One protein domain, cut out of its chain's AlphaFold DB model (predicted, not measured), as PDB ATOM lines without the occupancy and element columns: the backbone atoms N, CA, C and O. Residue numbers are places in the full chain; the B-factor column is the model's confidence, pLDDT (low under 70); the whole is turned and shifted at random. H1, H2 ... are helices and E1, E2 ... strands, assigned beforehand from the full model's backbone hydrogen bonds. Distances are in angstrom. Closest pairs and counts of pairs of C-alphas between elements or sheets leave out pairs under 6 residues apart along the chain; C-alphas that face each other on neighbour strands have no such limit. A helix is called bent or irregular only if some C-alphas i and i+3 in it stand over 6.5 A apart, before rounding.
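What this domain is: This is residues 423 to 607 of the 714 residues of the protein "Pathogen-related protein" of Symbiodinium microadriaticum (UniProt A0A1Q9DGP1). Picture a twisted sheet of five strands that curls round the long helix H1 near one end, with the small helices H2 and H3 grouped by its edge strand E1 and H4 beyond them, touching H3. H5 and H6 pack on E4, towards its first residues. The printed part has 185 residues, with six named helices and five named strands in the order H1 E1 H2 H3 H4 E2 E3 E4 E5 H5 H6. The sheet runs E1 E5 E4 E3 E2 and is mixed; the class is mixed, helices and strands. The whole is compact, with a radius of gyration of the C-alphas of 16.4 A and spans of 45 by 39 by 29 A.

Where its parts are: Begin in the sheet: E4, residues 553 to 564, starts at C-alpha 553 (194.093, 235.565, 115.140), spans 32.7 A and bends by 54 degrees at residue 561. Beside it look for E3, residues 529 to 539, also 32.7 A, and E5, residues 570 to 577, 19.7 A. The edge strands are E1, residues 464 to 467, and E2, residues 518 to 523. Find C-alpha 423 at (225.894, 240.873, 130.513); from there H1 runs 26.3 A to residue 440. It is neither bent nor irregular, but only just: C-alphas 429 and 432 are 6.1 A apart. H2 is residues 475 to 481, H3 483 to 487, H4 502 to 512 with 15.9 A, and H5 579 to 586. H6, residues 596 to 602, ends at C-alpha 602 (195.924, 251.219, 123.626); it is irregular, with C-alphas 597 and 600 8.5 A apart.

How they stand to each other: E2 to E5 form a meander, each strand the antiparallel neighbour of the one before: see N 521 and O 533, 2.9 A, N 556 and O 536, 2.8 A, and N 574 and O 561, 2.9 A. E1 is parallel to E5, with N 466 and O 573 at 2.9 A. H1 and H5 are on one face of the sheet, an arrangement of two layers, helices on one face of a sheet; the closest C-alphas of H1 and E2 are those of Val 437 and Glu 519, 7.1 A apart. H6 is on the sheet, only just over E4, at a height of 7.2 A; its C-alpha 598 is 5.7 A from that of Tyr 557. H2 and H3 only graze the sheet. H3 and H4 touch, closest at the C-alphas of Tyr 484 and Ser 505, 6.5 A. In H2, H3, H4 and H5 every O i to N i+4 pair is within hydrogen-bond range; H1 has 10 of 14, and H6 1 of 3 beside 2 of 4 O i to N i+3 pairs.

The domain as a whole: The C-alphas farthest apart, Leu 423 and Gly 546, are 50.0 A apart. The printed part has no cut; the links H1 to E1, H3 to H4 and E3 to E4 are long. Mean pLDDT of the printed part is 83.0; residues 423 to 453 and 603 to 607 are under 70.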
ATOM      1  N   LEU A 423     225.970 242.322 130.740       38.50
ATOM      2  CA  LEU A 423     225.894 240.873 130.513       38.50
ATOM      3  C   LEU A 423     225.196 240.167 131.679       38.50
ATOM      4  O   LEU A 423     224.317 239.344 131.441       38.50
ATOM      5  N   PHE A 424     225.558 240.520 132.914       38.06
ATOM      6  CA  PHE A 424     224.968 239.972 134.129       38.06
ATOM      7  C   PHE A 424     223.480 240.304 134.210       38.06
ATOM      8  O   PHE A 424     222.686 239.388 134.360       38.06
ATOM      9  N   ALA A 425     223.076 241.558 133.974       38.16
ATOM     10  CA  ALA A 425     221.664 241.932 133.891       38.16
ATOM     11  C   ALA A 425     220.922 241.136 132.802       38.16
ATOM     12  O   ALA A 425     219.867 240.575 133.069       38.16
ATOM     13  N   LYS A 426     221.485 241.000 131.592       38.28
ATOM     14  CA  LYS A 426     220.840 240.220 130.519       38.28
ATOM     15  C   LYS A 426     220.707 238.728 130.836       38.28
ATOM     16  O   LYS A 426     219.696 238.141 130.475       38.28
ATOM     17  N   LEU A 427     221.691 238.116 131.492       39.28
ATOM     18  CA  LEU A 427     221.632 236.705 131.895       39.28
ATOM     19  C   LEU A 427     220.713 236.500 133.111       39.28
ATOM     20  O   LEU A 427     219.879 235.596 133.098       39.28
ATOM     21  N   SER A 428     220.801 237.384 134.106       48.06
ATOM     22  CA  SER A 428     219.948 237.416 135.300       48.06
ATOM     23  C   SER A 428     218.470 237.573 134.939       48.06
ATOM     24  O   SER A 428     217.651 236.854 135.491       48.06
ATOM     25  N   LEU A 429     218.124 238.399 133.945       49.78
ATOM     26  CA  LEU A 429     216.746 238.550 133.459       49.78
ATOM     27  C   LEU A 429     216.195 237.303 132.747       49.78
ATOM     28  O   LEU A 429     214.993 237.055 132.791       49.78
ATOM     29  N   THR A 430     217.033 236.489 132.093       54.66
ATOM     30  CA  THR A 430     216.525 235.334 131.321       54.66
ATOM     31  C   THR A 430     215.997 234.178 132.174       54.66
ATOM     32  O   THR A 430     215.165 233.416 131.687       54.66
ATOM     33  N   LEU A 431     216.439 234.037 133.429       55.66
ATOM     34  CA  LEU A 431     216.029 232.930 134.304       55.66
ATOM     35  C   LEU A 431     214.646 233.142 134.970       55.66
ATOM     36  O   LEU A 431     213.812 232.247 134.824       55.66
ATOM     37  N   PRO A 432     214.330 234.301 135.592       57.28
ATOM     38  CA  PRO A 432     212.995 234.609 136.111       57.28
ATOM     39  C   PRO A 432     211.932 234.528 135.019       57.28
ATOM     40  O   PRO A 432     210.910 233.873 135.193       57.28
ATOM     41  N   LEU A 433     212.204 235.110 133.846       58.59
ATOM     42  CA  LEU A 433     211.276 235.070 132.717       58.59
ATOM     43  C   LEU A 433     211.049 233.636 132.224       58.59
ATOM     44  O   LEU A 433     209.918 233.273 131.919       58.59
ATOM     45  N   ALA A 434     212.077 232.781 132.212       58.97
ATOM     46  CA  ALA A 434     211.901 231.362 131.904       58.97
ATOM     47  C   ALA A 434     211.057 230.620 132.959       58.97
ATOM     48  O   ALA A 434     210.372 229.661 132.608       58.97
ATOM     49  N   HIS A 435     211.073 231.046 134.226       59.56
ATOM     50  CA  HIS A 435     210.203 230.509 135.277       59.56
ATOM     51  C   HIS A 435     208.754 231.000 135.146       59.56
ATOM     52  O   HIS A 435     207.856 230.163 135.195       59.56
ATOM     53  N   VAL A 436     208.518 232.287 134.857       58.47
ATOM     54  CA  VAL A 436     207.176 232.812 134.532       58.47
ATOM     55  C   VAL A 436     206.588 232.092 133.318       58.47
ATOM     56  O   VAL A 436     205.492 231.538 133.403       58.47
ATOM     57  N   VAL A 437     207.339 232.035 132.209       55.78
ATOM     58  CA  VAL A 437     206.939 231.330 130.979       55.78
ATOM     59  C   VAL A 437     206.601 229.872 131.280       55.78
ATOM     60  O   VAL A 437     205.634 229.351 130.743       55.78
ATOM     61  N   ARG A 438     207.362 229.197 132.149       56.66
ATOM     62  CA  ARG A 438     207.133 227.786 132.496       56.66
ATOM     63  C   ARG A 438     205.966 227.560 133.459       56.66
ATOM     64  O   ARG A 438     205.421 226.460 133.463       56.66
ATOM     65  N   PHE A 439     205.606 228.560 134.260       54.84
ATOM     66  CA  PHE A 439     204.410 228.532 135.100       54.84
ATOM     67  C   PHE A 439     203.141 228.740 134.254       54.84
ATOM     68  O   PHE A 439     202.193 227.973 134.382       54.84
ATOM     69  N   HIS A 440     203.154 229.712 133.332       49.72
ATOM     70  CA  HIS A 440     202.019 229.983 132.437       49.72
ATOM     71  C   HIS A 440     201.873 228.953 131.298       49.72
ATOM     72  O   HIS A 440     200.756 228.565 130.969       49.72
ATOM     73  N   LEU A 441     202.972 228.458 130.712       46.69
ATOM     74  CA  LEU A 441     202.958 227.454 129.637       46.69
ATOM     75  C   LEU A 441     203.283 226.040 130.138       46.69
ATOM     76  O   LEU A 441     204.350 225.483 129.851       46.69
ATOM     77  N   MET A 442     202.319 225.419 130.819       33.62
ATOM     78  CA  MET A 442     202.300 223.965 131.015       33.62
ATOM     79  C   MET A 442     201.661 223.268 129.794       33.62
ATOM     80  O   MET A 442     200.516 223.555 129.454       33.62
ATOM     81  N   PRO A 443     202.374 222.363 129.091       30.36
ATOM     82  CA  PRO A 443     201.875 221.771 127.851       30.36
ATOM     83  C   PRO A 443     201.008 220.517 128.062       30.36
ATOM     84  O   PRO A 443     201.480 219.545 128.653       30.36
ATOM     85  N   ARG A 444     199.813 220.541 127.449       37.59
ATOM     86  CA  ARG A 444     198.914 219.478 126.912       37.59
ATOM     87  C   ARG A 444     198.783 218.096 127.579       37.59
ATOM     88  O   ARG A 444     197.672 217.595 127.657       37.59
ATOM     89  N   ASP A 445     199.872 217.476 128.020       29.69
ATOM     90  CA  ASP A 445     199.928 216.064 128.445       29.69
ATOM     91  C   ASP A 445     200.306 215.900 129.925       29.69
ATOM     92  O   ASP A 445     200.556 214.792 130.410       29.69
ATOM     93  N   LYS A 446     200.423 217.014 130.648       34.22
ATOM     94  CA  LYS A 446     200.586 217.009 132.095       34.22
ATOM     95  C   LYS A 446     199.438 217.774 132.701       34.22
ATOM     96  O   LYS A 446     199.439 219.002 132.677       34.22
ATOM     97  N   VAL A 447     198.529 216.999 133.298       37.56
ATOM     98  CA  VAL A 447     197.754 217.436 134.456       37.56
ATOM     99  C   VAL A 447     198.677 218.305 135.294       37.56
ATOM    100  O   VAL A 447     199.830 217.925 135.560       37.56
ATOM    101  N   PHE A 448     198.172 219.481 135.636       44.59
ATOM    102  CA  PHE A 448     198.754 220.343 136.642       44.59
ATOM    103  C   PHE A 448     199.287 219.460 137.782       44.59
ATOM    104  O   PHE A 448     198.541 218.566 138.186       44.59
ATOM    105  N   PRO A 449     200.550 219.572 138.249       46.34
ATOM    106  CA  PRO A 449     201.042 218.662 139.276       46.34
ATOM    107  C   PRO A 449     200.084 218.694 140.469       46.34
ATOM    108  O   PRO A 449     200.018 219.691 141.180       46.34
ATOM    109  N   LEU A 450     199.301 217.618 140.635       55.38
ATOM    110  CA  LEU A 450     198.216 217.559 141.626       55.38
ATOM    111  C   LEU A 450     198.760 217.733 143.053       55.38
ATOM    112  O   LEU A 450     198.024 218.081 143.967       55.38
ATOM    113  N   ASP A 451     200.066 217.505 143.202       63.94
ATOM    114  CA  ASP A 451     200.916 217.954 144.293       63.94
ATOM    115  C   ASP A 451     201.531 219.351 143.997       63.94
ATOM    116  O   ASP A 451     202.472 219.447 143.192       63.94
ATOM    117  N   PRO A 452     201.081 220.422 144.688       66.19
ATOM    118  CA  PRO A 452     201.678 221.761 144.624       66.19
ATOM    119  C   PRO A 452     203.177 221.807 144.970       66.19
ATOM    120  O   PRO A 452     203.878 222.727 144.539       66.19
ATOM    121  N   GLY A 453     203.689 220.827 145.724       68.44
ATOM    122  CA  GLY A 453     205.097 220.714 146.112       68.44
ATOM    123  C   GLY A 453     206.035 220.321 144.964       68.44
ATOM    124  O   GLY A 453     207.247 220.536 145.042       68.44
ATOM    125  N   ALA A 454     205.505 219.817 143.845       70.00
ATOM    126  CA  ALA A 454     206.301 219.501 142.657       70.00
ATOM    127  C   ALA A 454     206.755 220.752 141.865       70.00
ATOM    128  O   ALA A 454     207.554 220.643 140.922       70.00
ATOM    129  N   HIS A 455     206.264 221.941 142.228       72.19
ATOM    130  CA  HIS A 455     206.562 223.208 141.566       72.19
ATOM    131  C   HIS A 455     207.970 223.736 141.864       72.19
ATOM    132  O   HIS A 455     208.225 224.402 142.857       72.19
ATOM    133  N   ARG A 456     208.900 223.514 140.931       78.94
ATOM    134  CA  ARG A 456     210.297 223.984 141.054       78.94
ATOM    135  C   ARG A 456     210.534 225.446 140.660       78.94
ATOM    136  O   ARG A 456     211.651 225.926 140.814       78.94
ATOM    137  N   SER A 457     209.535 226.111 140.084       82.19
ATOM    138  CA  SER A 457     209.640 227.491 139.578       82.19
ATOM    139  C   SER A 457     208.963 228.523 140.484       82.19
ATOM    140  O   SER A 457     209.025 229.711 140.183       82.19
ATOM    141  N   VAL A 458     208.359 228.081 141.591       88.69
ATOM    142  CA  VAL A 458     207.719 228.926 142.607       88.69
ATOM    143  C   VAL A 458     208.308 228.612 143.983       88.69
ATOM    144  O   VAL A 458     208.865 227.529 144.189       88.69
ATOM    145  N   ASP A 459     208.214 229.553 144.913       88.62
ATOM    146  CA  ASP A 459     208.425 229.301 146.334       88.62
ATOM    147  C   ASP A 459     207.148 228.642 146.896       88.62
ATOM    148  O   ASP A 459     206.098 229.278 146.902       88.62
ATOM    149  N   PRO A 460     207.172 227.368 147.328       84.88
ATOM    150  CA  PRO A 460     205.951 226.648 147.682       84.88
ATOM    151  C   PRO A 460     205.229 227.214 148.915       84.88
ATOM    152  O   PRO A 460     204.038 226.948 149.060       84.88
ATOM    153  N   GLU A 461     205.922 227.967 149.775       87.00
ATOM    154  CA  GLU A 461     205.362 228.541 151.006       87.00
ATOM    155  C   GLU A 461     204.850 229.966 150.793       87.00
ATOM    156  O   GLU A 461     203.840 230.352 151.379       87.00
ATOM    157  N   ARG A 462     205.537 230.751 149.951       91.06
ATOM    158  CA  ARG A 462     205.232 232.177 149.757       91.06
ATOM    159  C   ARG A 462     204.508 232.506 148.453       91.06
ATOM    160  O   ARG A 462     203.986 233.610 148.349       91.06
ATOM    161  N   PHE A 463     204.468 231.590 147.478       93.69
ATOM    162  CA  PHE A 463     203.905 231.869 146.155       93.69
ATOM    163  C   PHE A 463     202.439 232.297 146.205       93.69
ATOM    164  O   PHE A 463     201.568 231.541 146.647       93.69
ATOM    165  N   THR A 464     202.183 233.471 145.633       94.81
ATOM    166  CA  THR A 464     200.850 234.006 145.363       94.81
ATOM    167  C   THR A 464     200.718 234.485 143.916       94.81
ATOM    168  O   THR A 464     201.704 234.838 143.265       94.81
ATOM    169  N   ILE A 465     199.491 234.475 143.393       94.75
ATOM    170  CA  ILE A 465     199.151 234.987 142.060       94.75
ATOM    171  C   ILE A 465     197.802 235.715 142.075       94.75
ATOM    172  O   ILE A 465     196.875 235.303 142.769       94.75
ATOM    173  N   SER A 466     197.686 236.795 141.299       94.44
ATOM    174  CA  SER A 466     196.443 237.548 141.089       94.44
ATOM    175  C   SER A 466     196.384 238.192 139.705       94.44
ATOM    176  O   SER A 466     197.409 238.396 139.049       94.44
ATOM    177  N   ALA A 467     195.174 238.554 139.278       94.56
ATOM    178  CA  ALA A 467     194.931 239.304 138.053       94.56
ATOM    179  C   ALA A 467     194.063 240.543 138.315       94.56
ATOM    180  O   ALA A 467     193.114 240.490 139.095       94.56
ATOM    181  N   ASN A 468     194.378 241.655 137.647       93.81
ATOM    182  CA  ASN A 468     193.593 242.894 137.597       93.81
ATOM    183  C   ASN A 468     193.197 243.488 138.968       93.81
ATOM    184  O   ASN A 468     192.171 244.149 139.086       93.81
ATOM    185  N   GLY A 469     194.014 243.270 140.006       90.50
ATOM    186  CA  GLY A 469     193.717 243.712 141.376       90.50
ATOM    187  C   GLY A 469     192.656 242.875 142.106       90.50
ATOM    188  O   GLY A 469     192.188 243.286 143.166       90.50
ATOM    189  N   GLY A 470     192.272 241.722 141.551       89.31
ATOM    190  CA  GLY A 470     191.411 240.737 142.199       89.31
ATOM    191  C   GLY A 470     192.109 239.952 143.324       89.31
ATOM    192  O   GLY A 470     193.235 240.275 143.711       89.31
ATOM    193  N   PRO A 471     191.454 238.903 143.858       91.75
ATOM    194  CA  PRO A 471     191.994 238.094 144.949       91.75
ATOM    195  C   PRO A 471     193.377 237.503 144.637       91.75
ATOM    196  O   PRO A 471     193.634 237.061 143.515       91.75
ATOM    197  N   LYS A 472     194.253 237.456 145.650       94.12
ATOM    198  CA  LYS A 472     195.496 236.677 145.595       94.12
ATOM    199  C   LYS A 472     195.207 235.235 145.999       94.12
ATOM    200  O   LYS A 472     194.653 235.003 147.069       94.12
ATOM    201  N   PHE A 473     195.620 234.292 145.162       92.25
ATOM    202  CA  PHE A 473     195.538 232.855 145.415       92.25
ATOM    203  C   PHE A 473     196.930 232.320 145.737       92.25
ATOM    204  O   PHE A 473     197.885 232.644 145.026       92.25
ATOM    205  N   ASN A 474     197.061 231.492 146.775       91.75
ATOM    206  CA  ASN A 474     198.322 230.792 147.037       91.75
ATOM    207  C   ASN A 474     198.515 229.583 146.097       91.75
ATOM    208  O   ASN A 474     197.603 229.194 145.366       91.75
ATOM    209  N   ASN A 475     199.700 228.961 146.126       86.50
ATOM    210  CA  ASN A 475     200.019 227.780 145.309       86.50
ATOM    211  C   ASN A 475     198.969 226.657 145.442       86.50
ATOM    212  O   ASN A 475     198.557 226.083 144.446       86.50
ATOM    213  N   VAL A 476     198.493 226.337 146.648       87.19
ATOM    214  CA  VAL A 476     197.541 225.226 146.850       87.19
ATOM    215  C   VAL A 476     196.158 225.567 146.285       87.19
ATOM    216  O   VAL A 476     195.534 224.741 145.617       87.19
ATOM    217  N   GLU A 477     195.690 226.791 146.519       88.69
ATOM    218  CA  GLU A 477     194.402 227.292 146.035       88.69
ATOM    219  C   GLU A 477     194.373 227.434 144.516       88.69
ATOM    220  O   GLU A 477     193.445 226.936 143.882       88.69
ATOM    221  N   ALA A 478     195.398 228.051 143.922       86.25
ATOM    222  CA  ALA A 478     195.484 228.255 142.479       86.25
ATOM    223  C   ALA A 478     195.449 226.926 141.710       86.25
ATOM    224  O   ALA A 478     194.806 226.826 140.667       86.25
ATOM    225  N   ASN A 479     196.065 225.879 142.264       83.94
ATOM    226  CA  ASN A 479     196.101 224.551 141.652       83.94
ATOM    227  C   ASN A 479     194.745 223.832 141.755       83.94
ATOM    228  O   ASN A 479     194.395 223.059 140.868       83.94
ATOM    229  N   LYS A 480     193.976 224.099 142.821       85.12
ATOM    230  CA  LYS A 480     192.627 223.553 143.039       85.12
ATOM    231  C   LYS A 480     191.555 224.283 142.220       85.12
ATOM    232  O   LYS A 480     190.621 223.648 141.747       85.12
ATOM    233  N   VAL A 481     191.667 225.605 142.099       86.06
ATOM    234  CA  VAL A 481     190.711 226.479 141.392       86.06
ATOM    235  C   VAL A 481     190.978 226.492 139.883       86.06
ATOM    236  O   VAL A 481     190.040 226.488 139.092       86.06
ATOM    237  N   GLY A 482     192.251 226.455 139.486       84.88
ATOM    238  CA  GLY A 482     192.707 226.430 138.099       84.88
ATOM    239  C   GLY A 482     193.090 227.795 137.535       84.88
ATOM    240  O   GLY A 482     192.463 228.812 137.820       84.88
ATOM    241  N   ASN A 483     194.123 227.803 136.687       85.12
ATOM    242  CA  ASN A 483     194.728 229.027 136.149       85.12
ATOM    243  C   ASN A 483     193.726 229.950 135.439       85.12
ATOM    244  O   ASN A 483     193.818 231.162 135.602       85.12
ATOM    245  N   TYR A 484     192.782 229.406 134.663       87.88
ATOM    246  CA  TYR A 484     191.779 230.226 133.976       87.88
ATOM    247  C   TYR A 484     190.844 230.913 134.972       87.88
ATOM    248  O   TYR A 484     190.693 232.126 134.909       87.88
ATOM    249  N   ASN A 485     190.311 230.172 135.946       90.00
ATOM    250  CA  ASN A 485     189.463 230.721 137.003       90.00
ATOM    251  C   ASN A 485     190.194 231.773 137.850       90.00
ATOM    252  O   ASN A 485     189.642 232.839 138.091       90.00
ATOM    253  N   VAL A 486     191.456 231.527 138.221       90.62
ATOM    254  CA  VAL A 486     192.313 232.487 138.946       90.62
ATOM    255  C   VAL A 486     192.519 233.785 138.159       90.62
ATOM    256  O   VAL A 486     192.362 234.875 138.709       90.62
ATOM    257  N   LEU A 487     192.879 233.691 136.876       91.62
ATOM    258  CA  LEU A 487     193.205 234.860 136.053       91.62
ATOM    259  C   LEU A 487     191.950 235.622 135.588       91.62
ATOM    260  O   LEU A 487     191.979 236.844 135.465       91.62
ATOM    261  N   LEU A 488     190.833 234.920 135.382       92.00
ATOM    262  CA  LEU A 488     189.541 235.489 134.985       92.00
ATOM    263  C   LEU A 488     188.627 235.808 136.182       92.00
ATOM    264  O   LEU A 488     187.487 236.216 135.984       92.00
ATOM    265  N   GLN A 489     189.113 235.684 137.426       88.00
ATOM    266  CA  GLN A 489     188.307 235.886 138.638       88.00
ATOM    267  C   GLN A 489     187.681 237.288 138.739       88.00
ATOM    268  O   GLN A 489     186.636 237.453 139.367       88.00
ATOM    269  N   GLY A 490     188.341 238.293 138.152       84.69
ATOM    270  CA  GLY A 490     187.883 239.685 138.111       84.69
ATOM    271  C   GLY A 490     187.020 240.050 136.898       84.69
ATOM    272  O   GLY A 490     186.670 241.220 136.761       84.69
ATOM    273  N   CYS A 491     186.713 239.103 136.006       86.94
ATOM    274  CA  CYS A 491     185.833 239.336 134.859       86.94
ATOM    275  C   CYS A 491     184.369 239.477 135.287       86.94
ATOM    276  O   CYS A 491     183.952 238.988 136.339       86.94
ATOM    277  N   SER A 492     183.551 240.077 134.421       86.50
ATOM    278  CA  SER A 492     182.096 240.034 134.597       86.50
ATOM    279  C   SER A 492     181.575 238.591 134.548       86.50
ATOM    280  O   SER A 492     181.866 237.858 133.601       86.50
ATOM    281  N   SER A 493     180.724 238.201 135.503       85.38
ATOM    282  CA  SER A 493     180.097 236.867 135.536       85.38
ATOM    283  C   SER A 493     179.166 236.589 134.347       85.38
ATOM    284  O   SER A 493     178.864 235.438 134.053       85.38
ATOM    285  N   ALA A 494     178.745 237.625 133.611       88.25
ATOM    286  CA  ALA A 494     178.051 237.466 132.330       88.25
ATOM    287  C   ALA A 494     178.993 237.005 131.192       88.25
ATOM    288  O   ALA A 494     178.555 236.399 130.208       88.25
ATOM    289  N   LEU A 495     180.292 237.296 131.311       89.81
ATOM    290  CA  LEU A 495     181.321 236.933 130.336       89.81
ATOM    291  C   LEU A 495     182.053 235.639 130.701       89.81
ATOM    292  O   LEU A 495     182.442 234.916 129.790       89.81
ATOM    293  N   TYR A 496     182.215 235.306 131.979       90.56
ATOM    294  CA  TYR A 496     182.854 234.053 132.382       90.56
ATOM    295  C   TYR A 496     182.348 233.567 133.742       90.56
ATOM    296  O   TYR A 496     182.326 234.329 134.707       90.56
ATOM    297  N   ASP A 497     181.968 232.291 133.824       89.06
ATOM    298  CA  ASP A 497     181.575 231.660 135.082       89.06
ATOM    299  C   ASP A 497     182.811 231.122 135.815       89.06
ATOM    300  O   ASP A 497     183.346 230.062 135.493       89.06
ATOM    301  N   THR A 498     183.255 231.846 136.841       84.56
ATOM    302  CA  THR A 498     184.408 231.460 137.669       84.56
ATOM    303  C   THR A 498     184.113 230.291 138.616       84.56
ATOM    304  O   THR A 498     185.007 229.878 139.350       84.56
ATOM    305  N   SER A 499     182.870 229.794 138.666       85.06
ATOM    306  CA  SER A 499     182.476 228.640 139.486       85.06
ATOM    307  C   SER A 499     182.618 227.293 138.768       85.06
ATOM    308  O   SER A 499     182.519 226.253 139.424       85.06
ATOM    309  N   CYS A 500     182.906 227.297 137.458       82.56
ATOM    310  CA  CYS A 500     183.197 226.075 136.710       82.56
ATOM    311  C   CYS A 500     184.466 225.370 137.223       82.56
ATOM    312  O   CYS A 500     185.372 225.979 137.800       82.56
ATOM    313  N   THR A 501     184.534 224.058 137.022       85.38
ATOM    314  CA  THR A 501     185.655 223.230 137.483       85.38
ATOM    315  C   THR A 501     186.953 223.495 136.710       85.38
ATOM    316  O   THR A 501     186.975 224.104 135.633       85.38
ATOM    317  N   TRP A 502     188.071 223.008 137.262       83.00
ATOM    318  CA  TRP A 502     189.370 223.040 136.587       83.00
ATOM    319  C   TRP A 502     189.275 222.380 135.207       83.00
ATOM    320  O   TRP A 502     189.701 222.965 134.215       83.00
ATOM    321  N   GLU A 503     188.654 221.203 135.139       84.19
ATOM    322  CA  GLU A 503     188.444 220.423 133.923       84.19
ATOM    323  C   GLU A 503     187.599 221.186 132.889       84.19
ATOM    324  O   GLU A 503     188.050 221.367 131.758       84.19
ATOM    325  N   GLU A 504     186.425 221.699 133.276       85.75
ATOM    326  CA  GLU A 504     185.499 222.414 132.379       85.75
ATOM    327  C   GLU A 504     186.113 223.695 131.795       85.75
ATOM    328  O   GLU A 504     185.992 223.957 130.594       85.75
ATOM    329  N   SER A 505     186.820 224.482 132.616       86.00
ATOM    330  CA  SER A 505     187.532 225.672 132.132       86.00
ATOM    331  C   SER A 505     188.643 225.298 131.146       86.00
ATOM    332  O   SER A 505     188.813 225.947 130.110       86.00
ATOM    333  N   HIS A 506     189.386 224.221 131.427       84.00
ATOM    334  CA  HIS A 506     190.475 223.764 130.573       84.00
ATOM    335  C   HIS A 506     189.953 223.254 129.227       84.00
ATOM    336  O   HIS A 506     190.457 223.673 128.181       84.00
ATOM    337  N   GLU A 507     188.924 222.403 129.234       87.69
ATOM    338  CA  GLU A 507     188.290 221.893 128.015       87.69
ATOM    339  C   GLU A 507     187.712 223.028 127.169       87.69
ATOM    340  O   GLU A 507     187.958 223.059 125.966       87.69
ATOM    341  N   THR A 508     187.042 224.012 127.778       89.25
ATOM    342  CA  THR A 508     186.427 225.137 127.057       89.25
ATOM    343  C   THR A 508     187.458 225.943 126.249       89.25
ATOM    344  O   THR A 508     187.247 226.216 125.063       89.25
ATOM    345  N   PHE A 509     188.619 226.275 126.828       89.44
ATOM    346  CA  PHE A 509     189.676 226.992 126.095       89.44
ATOM    347  C   PHE A 509     190.460 226.101 125.111       89.44
ATOM    348  O   PHE A 509     190.890 226.600 124.066       89.44
ATOM    349  N   HIS A 510     190.604 224.791 125.364       88.62
ATOM    350  CA  HIS A 510     191.180 223.849 124.381       88.62
ATOM    351  C   HIS A 510     190.252 223.577 123.194       88.62
ATOM    352  O   HIS A 510     190.737 223.385 122.077       88.62
ATOM    353  N   HIS A 511     188.935 223.582 123.407       91.56
ATOM    354  CA  HIS A 511     187.943 223.493 122.338       91.56
ATOM    355  C   HIS A 511     187.953 224.732 121.445       91.56
ATOM    356  O   HIS A 511     187.734 224.592 120.245       91.56
ATOM    357  N   ALA A 512     188.286 225.908 121.985       93.81
ATOM    358  CA  ALA A 512     188.449 227.129 121.206       93.81
ATOM    359  C   ALA A 512     189.773 227.164 120.412       93.81
ATOM    360  O   ALA A 512     189.777 227.442 119.206       93.81
ATOM    361  N   PHE A 513     190.904 226.868 121.066       93.00
ATOM    362  CA  PHE A 513     192.244 227.073 120.508       93.00
ATOM    363  C   PHE A 513     193.048 225.777 120.356       93.00
ATOM    364  O   PHE A 513     193.496 225.170 121.327       93.00
ATOM    365  N   ALA A 514     193.394 225.424 119.112       88.44
ATOM    366  CA  ALA A 514     194.290 224.296 118.833       88.44
ATOM    367  C   ALA A 514     195.713 224.484 119.410       88.44
ATOM    368  O   ALA A 514     196.406 223.494 119.685       88.44
ATOM    369  N   ALA A 515     196.136 225.743 119.566       88.06
ATOM    370  CA  ALA A 515     197.315 226.183 120.301       88.06
ATOM    371  C   ALA A 515     197.111 227.632 120.780       88.06
ATOM    372  O   ALA A 515     196.748 228.495 119.981       88.06
ATOM    373  N   PHE A 516     197.402 227.889 122.056       90.06
ATOM    374  CA  PHE A 516     197.313 229.211 122.678       90.06
ATOM    375  C   PHE A 516     198.659 229.530 123.371       90.06
ATOM    376  O   PHE A 516     198.833 229.248 124.555       90.06
ATOM    377  N   PRO A 517     199.697 229.966 122.629       90.44
ATOM    378  CA  PRO A 517     200.974 230.404 123.200       90.44
ATOM    379  C   PRO A 517     200.901 231.733 123.971       90.44
ATOM    380  O   PRO A 517     200.138 232.637 123.635       90.44
ATOM    381  N   TRP A 518     201.802 231.859 124.946       91.56
ATOM    382  CA  TRP A 518     202.056 233.045 125.764       91.56
ATOM    383  C   TRP A 518     203.544 233.407 125.680       91.56
ATOM    384  O   TRP A 518     204.410 232.539 125.806       91.56
ATOM    385  N   GLU A 519     203.865 234.674 125.448       90.38
ATOM    386  CA  GLU A 519     205.236 235.148 125.266       90.38
ATOM    387  C   GLU A 519     205.503 236.447 126.030       90.38
ATOM    388  O   GLU A 519     204.656 237.336 126.104       90.38
ATOM    389  N   VAL A 520     206.713 236.572 126.580       92.88
ATOM    390  CA  VAL A 520     207.218 237.834 127.135       92.88
ATOM    391  C   VAL A 520     207.723 238.694 125.980       92.88
ATOM    392  O   VAL A 520     208.542 238.232 125.185       92.88
ATOM    393  N   LEU A 521     207.265 239.945 125.909       92.50
ATOM    394  CA  LEU A 521     207.657 240.901 124.872       92.50
ATOM    395  C   LEU A 521     208.911 241.681 125.285       92.50
ATOM    396  O   LEU A 521     209.928 241.653 124.594       92.50
ATOM    397  N   GLU A 522     208.849 242.355 126.435       92.00
ATOM    398  CA  GLU A 522     209.933 243.174 126.977       92.00
ATOM    399  C   GLU A 522     209.921 243.141 128.509       92.00
ATOM    400  O   GLU A 522     208.858 243.089 129.125       92.00
ATOM    401  N   CYS A 523     211.104 243.180 129.123       93.88
ATOM    402  CA  CYS A 523     211.278 243.195 130.572       93.88
ATOM    403  C   CYS A 523     211.970 244.488 131.011       93.88
ATOM    404  O   CYS A 523     213.014 244.851 130.466       93.88
ATOM    405  N   PHE A 524     211.390 245.155 132.004       92.94
ATOM    406  CA  PHE A 524     211.682 246.539 132.372       92.94
ATOM    407  C   PHE A 524     212.504 246.677 133.659       92.94
ATOM    408  O   PHE A 524     213.205 247.676 133.816       92.94
ATOM    409  N   SER A 525     212.472 245.689 134.562       93.69
ATOM    410  CA  SER A 525     213.229 245.717 135.825       93.69
ATOM    411  C   SER A 525     213.930 244.385 136.144       93.69
ATOM    412  O   SER A 525     213.460 243.324 135.724       93.69
ATOM    413  N   PRO A 526     215.077 244.423 136.854       92.25
ATOM    414  CA  PRO A 526     215.787 243.234 137.326       92.25
ATOM    415  C   PRO A 526     215.126 242.606 138.571       92.25
ATOM    416  O   PRO A 526     214.266 243.233 139.191       92.25
ATOM    417  N   PRO A 527     215.556 241.397 138.981       92.81
ATOM    418  CA  PRO A 527     215.233 240.838 140.297       92.81
ATOM    419  C   PRO A 527     215.603 241.786 141.459       92.81
ATOM    420  O   PRO A 527     216.532 242.583 141.307       92.81
ATOM    421  N   PRO A 528     214.926 241.691 142.622       94.19
ATOM    422  CA  PRO A 528     213.890 240.704 142.952       94.19
ATOM    423  C   PRO A 528     212.509 241.014 142.353       94.19
ATOM    424  O   PRO A 528     211.724 240.096 142.166       94.19
ATOM    425  N   ARG A 529     212.207 242.268 141.986       96.12
ATOM    426  CA  ARG A 529     210.884 242.669 141.466       96.12
ATOM    427  C   ARG A 529     210.922 242.906 139.955       96.12
ATOM    428  O   ARG A 529     211.222 244.006 139.492       96.12
ATOM    429  N   VAL A 530     210.607 241.860 139.196       95.38
ATOM    430  CA  VAL A 530     210.697 241.781 137.731       95.38
ATOM    431  C   VAL A 530     209.374 242.191 137.081       95.38
ATOM    432  O   VAL A 530     208.374 241.488 137.178       95.38
ATOM    433  N   SER A 531     209.364 243.319 136.380       96.50
ATOM    434  CA  SER A 531     208.207 243.848 135.655       96.50
ATOM    435  C   SER A 531     208.388 243.649 134.155       96.50
ATOM    436  O   SER A 531     209.440 243.992 133.610       96.50
ATOM    437  N   PHE A 532     207.384 243.113 133.466       95.44
ATOM    438  CA  PHE A 532     207.475 242.775 132.046       95.44
ATOM    439  C   PHE A 532     206.126 242.890 131.330       95.44
ATOM    440  O   PHE A 532     205.058 242.753 131.922       95.44
ATOM    441  N   SER A 533     206.187 243.128 130.025       96.00
ATOM    442  CA  SER A 533     205.045 243.067 129.115       96.00
ATOM    443  C   SER A 533     204.972 241.692 128.458       96.00
ATOM    444  O   SER A 533     205.995 241.039 128.229       96.00
ATOM    445  N   TRP A 534     203.760 241.246 128.155       95.50
ATOM    446  CA  TRP A 534     203.501 239.922 127.605       95.50
ATOM    447  C   TRP A 534     202.363 239.943 126.584       95.50
ATOM    448  O   TRP A 534     201.589 240.900 126.497       95.50
ATOM    449  N   ARG A 535     202.279 238.864 125.804       94.81
ATOM    450  CA  ARG A 535     201.235 238.611 124.810       94.81
ATOM    451  C   ARG A 535     200.792 237.153 124.871       94.81
ATOM    452  O   ARG A 535     201.624 236.254 124.786       94.81
ATOM    453  N   HIS A 536     199.493 236.921 124.979       93.69
ATOM    454  CA  HIS A 536     198.859 235.635 124.698       93.69
ATOM    455  C   HIS A 536     198.261 235.710 123.292       93.69
ATOM    456  O   HIS A 536     197.720 236.748 122.919       93.69
ATOM    457  N   TRP A 537     198.354 234.661 122.483       95.12
ATOM    458  CA  TRP A 537     197.729 234.670 121.157       95.12
ATOM    459  C   TRP A 537     197.377 233.267 120.676       95.12
ATOM    460  O   TRP A 537     197.945 232.287 121.144       95.12
ATOM    461  N   GLY A 538     196.450 233.164 119.725       95.12
ATOM    462  CA  GLY A 538     196.088 231.904 119.078       95.12
ATOM    463  C   GLY A 538     195.136 232.112 117.907       95.12
ATOM    464  O   GLY A 538     194.467 233.137 117.812       95.12
ATOM    465  N   HIS A 539     195.072 231.136 117.003       95.69
ATOM    466  CA  HIS A 539     194.045 231.120 115.961       95.69
ATOM    467  C   HIS A 539     192.773 230.481 116.520       95.69
ATOM    468  O   HIS A 539     192.804 229.315 116.926       95.69
ATOM    469  N   PHE A 540     191.671 231.229 116.540       96.25
ATOM    470  CA  PHE A 540     190.379 230.741 117.018       96.25
ATOM    471  C   PHE A 540     189.721 229.902 115.916       96.25
ATOM    472  O   PHE A 540     188.992 230.400 115.065       96.25
ATOM    473  N   THR A 541     190.072 228.616 115.870       95.38
ATOM    474  CA  THR A 541     189.602 227.660 114.849       95.38
ATOM    475  C   THR A 541     188.491 226.740 115.340       95.38
ATOM    476  O   THR A 541     187.865 226.055 114.535       95.38
ATOM    477  N   GLY A 542     188.318 226.629 116.657       94.62
ATOM    478  CA  GLY A 542     187.307 225.783 117.276       94.62
ATOM    479  C   GLY A 542     186.110 226.589 117.770       94.62
ATOM    480  O   GLY A 542     185.764 227.605 117.172       94.62
ATOM    481  N   SER A 543     185.481 226.147 118.854       94.44
ATOM    482  CA  SER A 543     184.289 226.796 119.405       94.44
ATOM    483  C   SER A 543     184.440 227.150 120.882       94.44
ATOM    484  O   SER A 543     185.155 226.487 121.630       94.44
ATOM    485  N   TYR A 544     183.766 228.224 121.289       93.94
ATOM    486  CA  TYR A 544     183.714 228.728 122.658       93.94
ATOM    487  C   TYR A 544     182.255 229.060 122.996       93.94
ATOM    488  O   TYR A 544     181.644 229.869 122.303       93.94
ATOM    489  N   GLU A 545     181.670 228.408 124.008       91.06
ATOM    490  CA  GLU A 545     180.264 228.605 124.434       91.06
ATOM    491  C   GLU A 545     179.227 228.610 123.275       91.06
ATOM    492  O   GLU A 545     178.213 229.302 123.314       91.06
ATOM    493  N   GLY A 546     179.477 227.837 122.211       90.19
ATOM    494  CA  GLY A 546     178.617 227.757 121.020       90.19
ATOM    495  C   GLY A 546     178.928 228.763 119.901       90.19
ATOM    496  O   GLY A 546     178.439 228.586 118.787       90.19
ATOM    497  N   HIS A 547     179.784 229.761 120.135       94.31
ATOM    498  CA  HIS A 547     180.343 230.601 119.075       94.31
ATOM    499  C   HIS A 547     181.491 229.861 118.366       94.31
ATOM    500  O   HIS A 547     182.400 229.338 119.011       94.31
ATOM    501  N   GLN A 548     181.436 229.785 117.035       96.12
ATOM    502  CA  GLN A 548     182.411 229.086 116.194       96.12
ATOM    503  C   GLN A 548     183.397 230.093 115.591       96.12
ATOM    504  O   GLN A 548     183.002 230.916 114.766       96.12
ATOM    505  N   GLY A 549     184.676 229.988 115.953       93.81
ATOM    506  CA  GLY A 549     185.738 230.807 115.374       93.81
ATOM    507  C   GLY A 549     185.995 230.464 113.903       93.81
ATOM    508  O   GLY A 549     185.838 229.311 113.481       93.81
ATOM    509  N   SER A 550     186.391 231.459 113.108       93.44
ATOM    510  CA  SER A 550     186.638 231.329 111.659       93.44
ATOM    511  C   SER A 550     188.125 231.183 111.291       93.44
ATOM    512  O   SER A 550     188.491 231.177 110.114       93.44
ATOM    513  N   GLY A 551     188.995 231.008 112.291       94.38
ATOM    514  CA  GLY A 551     190.451 230.913 112.151       94.38
ATOM    515  C   GLY A 551     191.190 232.242 112.326       94.38
ATOM    516  O   GLY A 551     192.408 232.299 112.125       94.38
ATOM    517  N   GLU A 552     190.487 233.306 112.708       95.19
ATOM    518  CA  GLU A 552     191.060 234.607 113.040       95.19
ATOM    519  C   GLU A 552     192.106 234.524 114.159       95.19
ATOM    520  O   GLU A 552     192.035 233.690 115.064       95.19
ATOM    521  N   LEU A 553     193.107 235.402 114.080       95.31
ATOM    522  CA  LEU A 553     194.093 235.565 115.140       95.31
ATOM    523  C   LEU A 553     193.459 236.370 116.278       95.31
ATOM    524  O   LEU A 553     193.153 237.549 116.106       95.31
ATOM    525  N   VAL A 554     193.298 235.730 117.431       96.00
ATOM    526  CA  VAL A 554     192.913 236.372 118.687       96.00
ATOM    527  C   VAL A 554     194.182 236.642 119.486       96.00
ATOM    528  O   VAL A 554     195.064 235.784 119.598       96.00
ATOM    529  N   GLU A 555     194.285 237.850 120.027       94.12
ATOM    530  CA  GLU A 555     195.439 238.325 120.783       94.12
ATOM    531  C   GLU A 555     194.983 238.889 122.128       94.12
ATOM    532  O   GLU A 555     193.903 239.457 122.249       94.12
ATOM    533  N   MET A 556     195.829 238.759 123.138       94.69
ATOM    534  CA  MET A 556     195.697 239.418 124.426       94.69
ATOM    535  C   MET A 556     197.054 240.005 124.755       94.69
ATOM    536  O   MET A 556     198.071 239.319 124.657       94.69
ATOM    537  N   TYR A 557     197.076 241.255 125.178       95.62
ATOM    538  CA  TYR A 557     198.287 241.906 125.648       95.62
ATOM    539  C   TYR A 557     198.139 242.218 127.129       95.62
ATOM    540  O   TYR A 557     197.028 242.375 127.639       95.62
ATOM    541  N   GLY A 558     199.265 242.340 127.819       95.38
ATOM    542  CA  GLY A 558     199.243 242.743 129.209       95.38
ATOM    543  C   GLY A 558     200.605 243.093 129.770       95.38
ATOM    544  O   GLY A 558     201.644 243.042 129.104       95.38
ATOM    545  N   PHE A 559     200.565 243.458 131.040       96.00
ATOM    546  CA  PHE A 559     201.715 243.713 131.882       96.00
ATOM    547  C   PHE A 559     201.676 242.745 133.059       96.00
ATOM    548  O   PHE A 559     200.611 242.248 133.428       96.00
ATOM    549  N   ALA A 560     202.821 242.438 133.646       96.75
ATOM    550  CA  ALA A 560     202.872 241.706 134.896       96.75
ATOM    551  C   ALA A 560     204.081 242.125 135.729       96.75
ATOM    552  O   ALA A 560     205.119 242.539 135.206       96.75
ATOM    553  N   VAL A 561     203.923 242.008 137.042       96.50
ATOM    554  CA  VAL A 561     204.968 242.224 138.036       96.50
ATOM    555  C   VAL A 561     205.129 240.924 138.804       96.50
ATOM    556  O   VAL A 561     204.173 240.437 139.398       96.50
ATOM    557  N   ALA A 562     206.328 240.352 138.764       96.44
ATOM    558  CA  ALA A 562     206.676 239.147 139.495       96.44
ATOM    559  C   ALA A 562     207.762 239.455 140.528       96.44
ATOM    560  O   ALA A 562     208.826 239.970 140.177       96.44
ATOM    561  N   GLU A 563     207.520 239.116 141.788       96.12
ATOM    562  CA  GLU A 563     208.570 239.042 142.799       96.12
ATOM    563  C   GLU A 563     209.226 237.657 142.754       96.12
ATOM    564  O   GLU A 563     208.543 236.636 142.619       96.12
ATOM    565  N   VAL A 564     210.555 237.618 142.841       94.50
ATOM    566  CA  VAL A 564     211.345 236.387 142.903       94.50
ATOM    567  C   VAL A 564     212.330 236.396 144.062       94.50
ATOM    568  O   VAL A 564     212.846 237.444 144.448       94.50
ATOM    569  N   ASP A 565     212.615 235.207 144.583       92.44
ATOM    570  CA  ASP A 565     213.615 234.997 145.628       92.44
ATOM    571  C   ASP A 565     215.058 234.909 145.096       92.44
ATOM    572  O   ASP A 565     215.316 234.991 143.891       92.44
ATOM    573  N   ASP A 566     216.015 234.691 146.002       90.56
ATOM    574  CA  ASP A 566     217.444 234.551 145.685       90.56
ATOM    575  C   ASP A 566     217.756 233.340 144.779       90.56
ATOM    576  O   ASP A 566     218.806 233.282 144.138       90.56
ATOM    577  N   GLN A 567     216.848 232.360 144.703       88.62
ATOM    578  CA  GLN A 567     216.922 231.211 143.794       88.62
ATOM    579  C   GLN A 567     216.143 231.448 142.483       88.62
ATOM    580  O   GLN A 567     216.035 230.545 141.647       88.62
ATOM    581  N   LEU A 568     215.645 232.673 142.278       89.00
ATOM    582  CA  LEU A 568     214.847 233.134 141.143       89.00
ATOM    583  C   LEU A 568     213.520 232.368 140.978       89.00
ATOM    584  O   LEU A 568     213.007 232.238 139.861       89.00
ATOM    585  N   ARG A 569     212.965 231.834 142.072       89.31
ATOM    586  CA  ARG A 569     211.626 231.227 142.136       89.31
ATOM    587  C   ARG A 569     210.581 232.314 142.380       89.31
ATOM    588  O   ARG A 569     210.856 233.274 143.090       89.31
ATOM    589  N   LEU A 570     209.391 232.157 141.805       92.38
ATOM    590  CA  LEU A 570     208.287 233.115 141.941       92.38
ATOM    591  C   LEU A 570     207.727 233.136 143.370       92.38
ATOM    592  O   LEU A 570     207.439 232.078 143.928       92.38
ATOM    593  N   VAL A 571     207.542 234.336 143.916       94.94
ATOM    594  CA  VAL A 571     207.006 234.618 145.260       94.94
ATOM    595  C   VAL A 571     205.651 235.325 145.165       94.94
ATOM    596  O   VAL A 571     204.709 234.951 145.848       94.94
ATOM    597  N   ASP A 572     205.510 236.298 144.273       95.44
ATOM    598  CA  ASP A 572     204.245 236.995 144.015       95.44
ATOM    599  C   ASP A 572     204.152 237.287 142.518       95.44
ATOM    600  O   ASP A 572     205.176 237.537 141.878       95.44
ATOM    601  N   VAL A 573     202.956 237.212 141.940       95.69
ATOM    602  CA  VAL A 573     202.709 237.465 140.517       95.69
ATOM    603  C   VAL A 573     201.404 238.238 140.355       95.69
ATOM    604  O   VAL A 573     200.313 237.706 140.552       95.69
ATOM    605  N   GLU A 574     201.515 239.491 139.933       96.06
ATOM    606  CA  GLU A 574     200.387 240.376 139.642       96.06
ATOM    607  C   GLU A 574     200.286 240.573 138.126       96.06
ATOM    608  O   GLU A 574     201.226 241.060 137.493       96.06
ATOM    609  N   VAL A 575     199.163 240.172 137.528       96.06
ATOM    610  CA  VAL A 575     198.931 240.191 136.073       96.06
ATOM    611  C   VAL A 575     197.874 241.243 135.715       96.06
ATOM    612  O   VAL A 575     196.837 241.323 136.363       96.06
ATOM    613  N   TYR A 576     198.099 242.042 134.670       95.38
ATOM    614  CA  TYR A 576     197.231 243.163 134.285       95.38
ATOM    615  C   TYR A 576     196.908 243.139 132.784       95.38
ATOM    616  O   TYR A 576     197.818 243.249 131.960       95.38
ATOM    617  N   TYR A 577     195.628 242.990 132.423       94.62
ATOM    618  CA  TYR A 577     195.147 242.874 131.035       94.62
ATOM    619  C   TYR A 577     193.622 243.042 130.907       94.62
ATOM    620  O   TYR A 577     192.879 242.848 131.867       94.62
ATOM    621  N   LYS A 578     193.118 243.335 129.699       93.75
ATOM    622  CA  LYS A 578     191.669 243.443 129.428       93.75
ATOM    623  C   LYS A 578     191.034 242.086 129.122       93.75
ATOM    624  O   LYS A 578     190.767 241.735 127.976       93.75
ATOM    625  N   ALA A 579     190.774 241.333 130.184       93.12
ATOM    626  CA  ALA A 579     190.149 240.017 130.116       93.12
ATOM    627  C   ALA A 579     188.745 240.039 129.474       93.12
ATOM    628  O   ALA A 579     188.463 239.225 128.597       93.12
ATOM    629  N   ASP A 580     187.905 241.014 129.838       93.62
ATOM    630  CA  ASP A 580     186.548 241.149 129.288       93.62
ATOM    631  C   ASP A 580     186.560 241.326 127.760       93.62
ATOM    632  O   ASP A 580     185.793 240.674 127.062       93.62
ATOM    633  N   SER A 581     187.479 242.137 127.216       93.50
ATOM    634  CA  SER A 581     187.581 242.370 125.765       93.50
ATOM    635  C   SER A 581     187.976 241.129 124.974       93.50
ATOM    636  O   SER A 581     187.519 240.951 123.845       93.50
ATOM    637  N   PHE A 582     188.769 240.246 125.577       94.62
ATOM    638  CA  PHE A 582     189.032 238.921 125.030       94.62
ATOM    639  C   PHE A 582     187.768 238.051 125.042       94.62
ATOM    640  O   PHE A 582     187.379 237.534 123.996       94.62
ATOM    641  N   LEU A 583     187.078 237.948 126.182       95.06
ATOM    642  CA  LEU A 583     185.863 237.135 126.321       95.06
ATOM    643  C   LEU A 583     184.714 237.618 125.417       95.06
ATOM    644  O   LEU A 583     184.005 236.801 124.834       95.06
ATOM    645  N   GLU A 584     184.562 238.930 125.222       95.44
ATOM    646  CA  GLU A 584     183.610 239.515 124.270       95.44
ATOM    647  C   GLU A 584     183.878 239.056 122.826       95.44
ATOM    648  O   GLU A 584     182.930 238.795 122.087       95.44
ATOM    649  N   VAL A 585     185.144 238.911 122.414       95.38
ATOM    650  CA  VAL A 585     185.490 238.320 121.108       95.38
ATOM    651  C   VAL A 585     185.213 236.818 121.091       95.38
ATOM    652  O   VAL A 585     184.628 236.322 120.128       95.38
ATOM    653  N   MET A 586     185.552 236.097 122.164       95.19
ATOM    654  CA  MET A 586     185.285 234.658 122.259       95.19
ATOM    655  C   MET A 586     183.788 234.331 122.149       95.19
ATOM    656  O   MET A 586     183.444 233.345 121.500       95.19
ATOM    657  N   LYS A 587     182.899 235.184 122.678       95.00
ATOM    658  CA  LYS A 587     181.432 235.069 122.538       95.00
ATOM    659  C   LYS A 587     180.848 235.717 121.271       95.00
ATOM    660  O   LYS A 587     179.631 235.733 121.109       95.00
ATOM    661  N   GLY A 588     181.673 236.280 120.385       93.94
ATOM    662  CA  GLY A 588     181.218 236.915 119.139       93.94
ATOM    663  C   GLY A 588     180.532 238.278 119.314       93.94
ATOM    664  O   GLY A 588     179.947 238.798 118.366       93.94
ATOM    665  N   LEU A 589     180.619 238.887 120.501       93.94
ATOM    666  CA  LEU A 589     180.106 240.235 120.789       93.94
ATOM    667  C   LEU A 589     180.983 241.333 120.162       93.94
ATOM    668  O   LEU A 589     180.512 242.442 119.911       93.94
ATOM    669  N   LYS A 590     182.263 241.030 119.906       93.88
ATOM    670  CA  LYS A 590     183.225 241.903 119.217       93.88
ATOM    671  C   LYS A 590     183.993 241.122 118.142       93.88
ATOM    672  O   LYS A 590     184.239 239.931 118.316       93.88
ATOM    673  N   PRO A 591     184.422 241.764 117.042       93.44
ATOM    674  CA  PRO A 591     185.307 241.131 116.071       93.44
ATOM    675  C   PRO A 591     186.736 241.037 116.625       93.44
ATOM    676  O   PRO A 591     187.205 241.963 117.288       93.44
ATOM    677  N   ALA A 592     187.483 239.983 116.280       92.81
ATOM    678  CA  ALA A 592     188.877 239.819 116.723       92.81
ATOM    679  C   ALA A 592     189.817 240.959 116.282       92.81
ATOM    680  O   ALA A 592     190.839 241.208 116.920       92.81
ATOM    681  N   THR A 593     189.451 241.724 115.246       92.19
ATOM    682  CA  THR A 593     190.162 242.952 114.853       92.19
ATOM    683  C   THR A 593     190.226 243.998 115.969       92.19
ATOM    684  O   THR A 593     191.170 244.783 115.976       92.19
ATOM    685  N   ALA A 594     189.296 243.988 116.931       91.44
ATOM    686  CA  ALA A 594     189.318 244.869 118.100       91.44
ATOM    687  C   ALA A 594     190.472 244.569 119.079       91.44
ATOM    688  O   ALA A 594     190.850 245.442 119.855       91.44
ATOM    689  N   LEU A 595     191.039 243.358 119.030       92.81
ATOM    690  CA  LEU A 595     192.176 242.920 119.852       92.81
ATOM    691  C   LEU A 595     193.516 242.992 119.105       92.81
ATOM    692  O   LEU A 595     194.582 242.910 119.718       92.81
ATOM    693  N   ALA A 596     193.473 243.139 117.777       90.69
ATOM    694  CA  ALA A 596     194.651 243.077 116.925       90.69
ATOM    695  C   ALA A 596     195.708 244.098 117.371       90.69
ATOM    696  O   ALA A 596     195.440 245.300 117.432       90.69
ATOM    697  N   GLN A 597     196.920 243.620 117.660       87.94
ATOM    698  CA  GLN A 597     198.053 244.431 118.123       87.94
ATOM    699  C   GLN A 597     197.777 245.258 119.402       87.94
ATOM    700  O   GLN A 597     198.404 246.299 119.609       87.94
ATOM    701  N   GLY A 598     196.850 244.820 120.263       86.50
ATOM    702  CA  GLY A 598     196.539 245.493 121.531       86.50
ATOM    703  C   GLY A 598     195.702 246.768 121.374       86.50
ATOM    704  O   GLY A 598     195.809 247.687 122.194       86.50
ATOM    705  N   GLN A 599     194.893 246.856 120.310       87.50
ATOM    706  CA  GLN A 599     193.948 247.960 120.079       87.50
ATOM    707  C   GLN A 599     192.926 248.140 121.210       87.50
ATOM    708  O   GLN A 599     192.459 249.253 121.442       87.50
ATOM    709  N   ASP A 600     192.610 247.079 121.942       87.06
ATOM    710  CA  ASP A 600     191.763 247.102 123.129       87.06
ATOM    711  C   ASP A 600     192.426 247.861 124.287       87.06
ATOM    712  O   ASP A 600     191.789 248.708 124.914       87.06
ATOM    713  N   LEU A 601     193.714 247.611 124.557       84.94
ATOM    714  CA  LEU A 601     194.480 248.286 125.607       84.94
ATOM    715  C   LEU A 601     194.771 249.744 125.252       84.94
ATOM    716  O   LEU A 601     194.525 250.642 126.056       84.94
ATOM    717  N   LEU A 602     195.318 249.958 124.055       79.69
ATOM    718  CA  LEU A 602     195.924 251.219 123.626       79.69
ATOM    719  C   LEU A 602     194.952 252.118 122.831       79.69
ATOM    720  O   LEU A 602     195.286 253.258 122.499       79.69
ATOM    721  N   GLY A 603     193.749 251.617 122.529       69.00
ATOM    722  CA  GLY A 603     192.737 252.264 121.695       69.00
ATOM    723  C   GLY A 603     193.053 252.197 120.195       69.00
ATOM    724  O   GLY A 603     194.180 251.936 119.778       69.00
ATOM    725  N   ALA A 604     192.074 252.535 119.349       57.28
ATOM    726  CA  ALA A 604     192.264 252.618 117.891       57.28
ATOM    727  C   ALA A 604     193.390 253.596 117.470       57.28
ATOM    728  O   ALA A 604     193.976 253.465 116.395       57.28
ATOM    729  N   GLY A 605     193.733 254.555 118.340       49.12
ATOM    730  CA  GLY A 605     194.859 255.471 118.162       49.12
ATOM    731  C   GLY A 605     196.247 254.831 118.315       49.12
ATOM    732  O   GLY A 605     197.230 255.453 117.927       49.12
ATOM    733  N   ALA A 606     196.368 253.598 118.819       51.34
ATOM    734  CA  ALA A 606     197.650 252.915 119.022       51.34
ATOM    735  C   ALA A 606     198.471 252.785 117.732       51.34
ATOM    736  O   ALA A 606     199.636 253.176 117.679       51.34
ATOM    737  N   ALA A 607     197.819 252.314 116.665       47.31
ATOM    738  CA  ALA A 607     198.406 252.187 115.333       47.31
ATOM    739  C   ALA A 607     198.642 253.549 114.649       47.31
ATOM    740  O   ALA A 607     199.410 253.640 113.692       47.31
TER     741      ALA A 607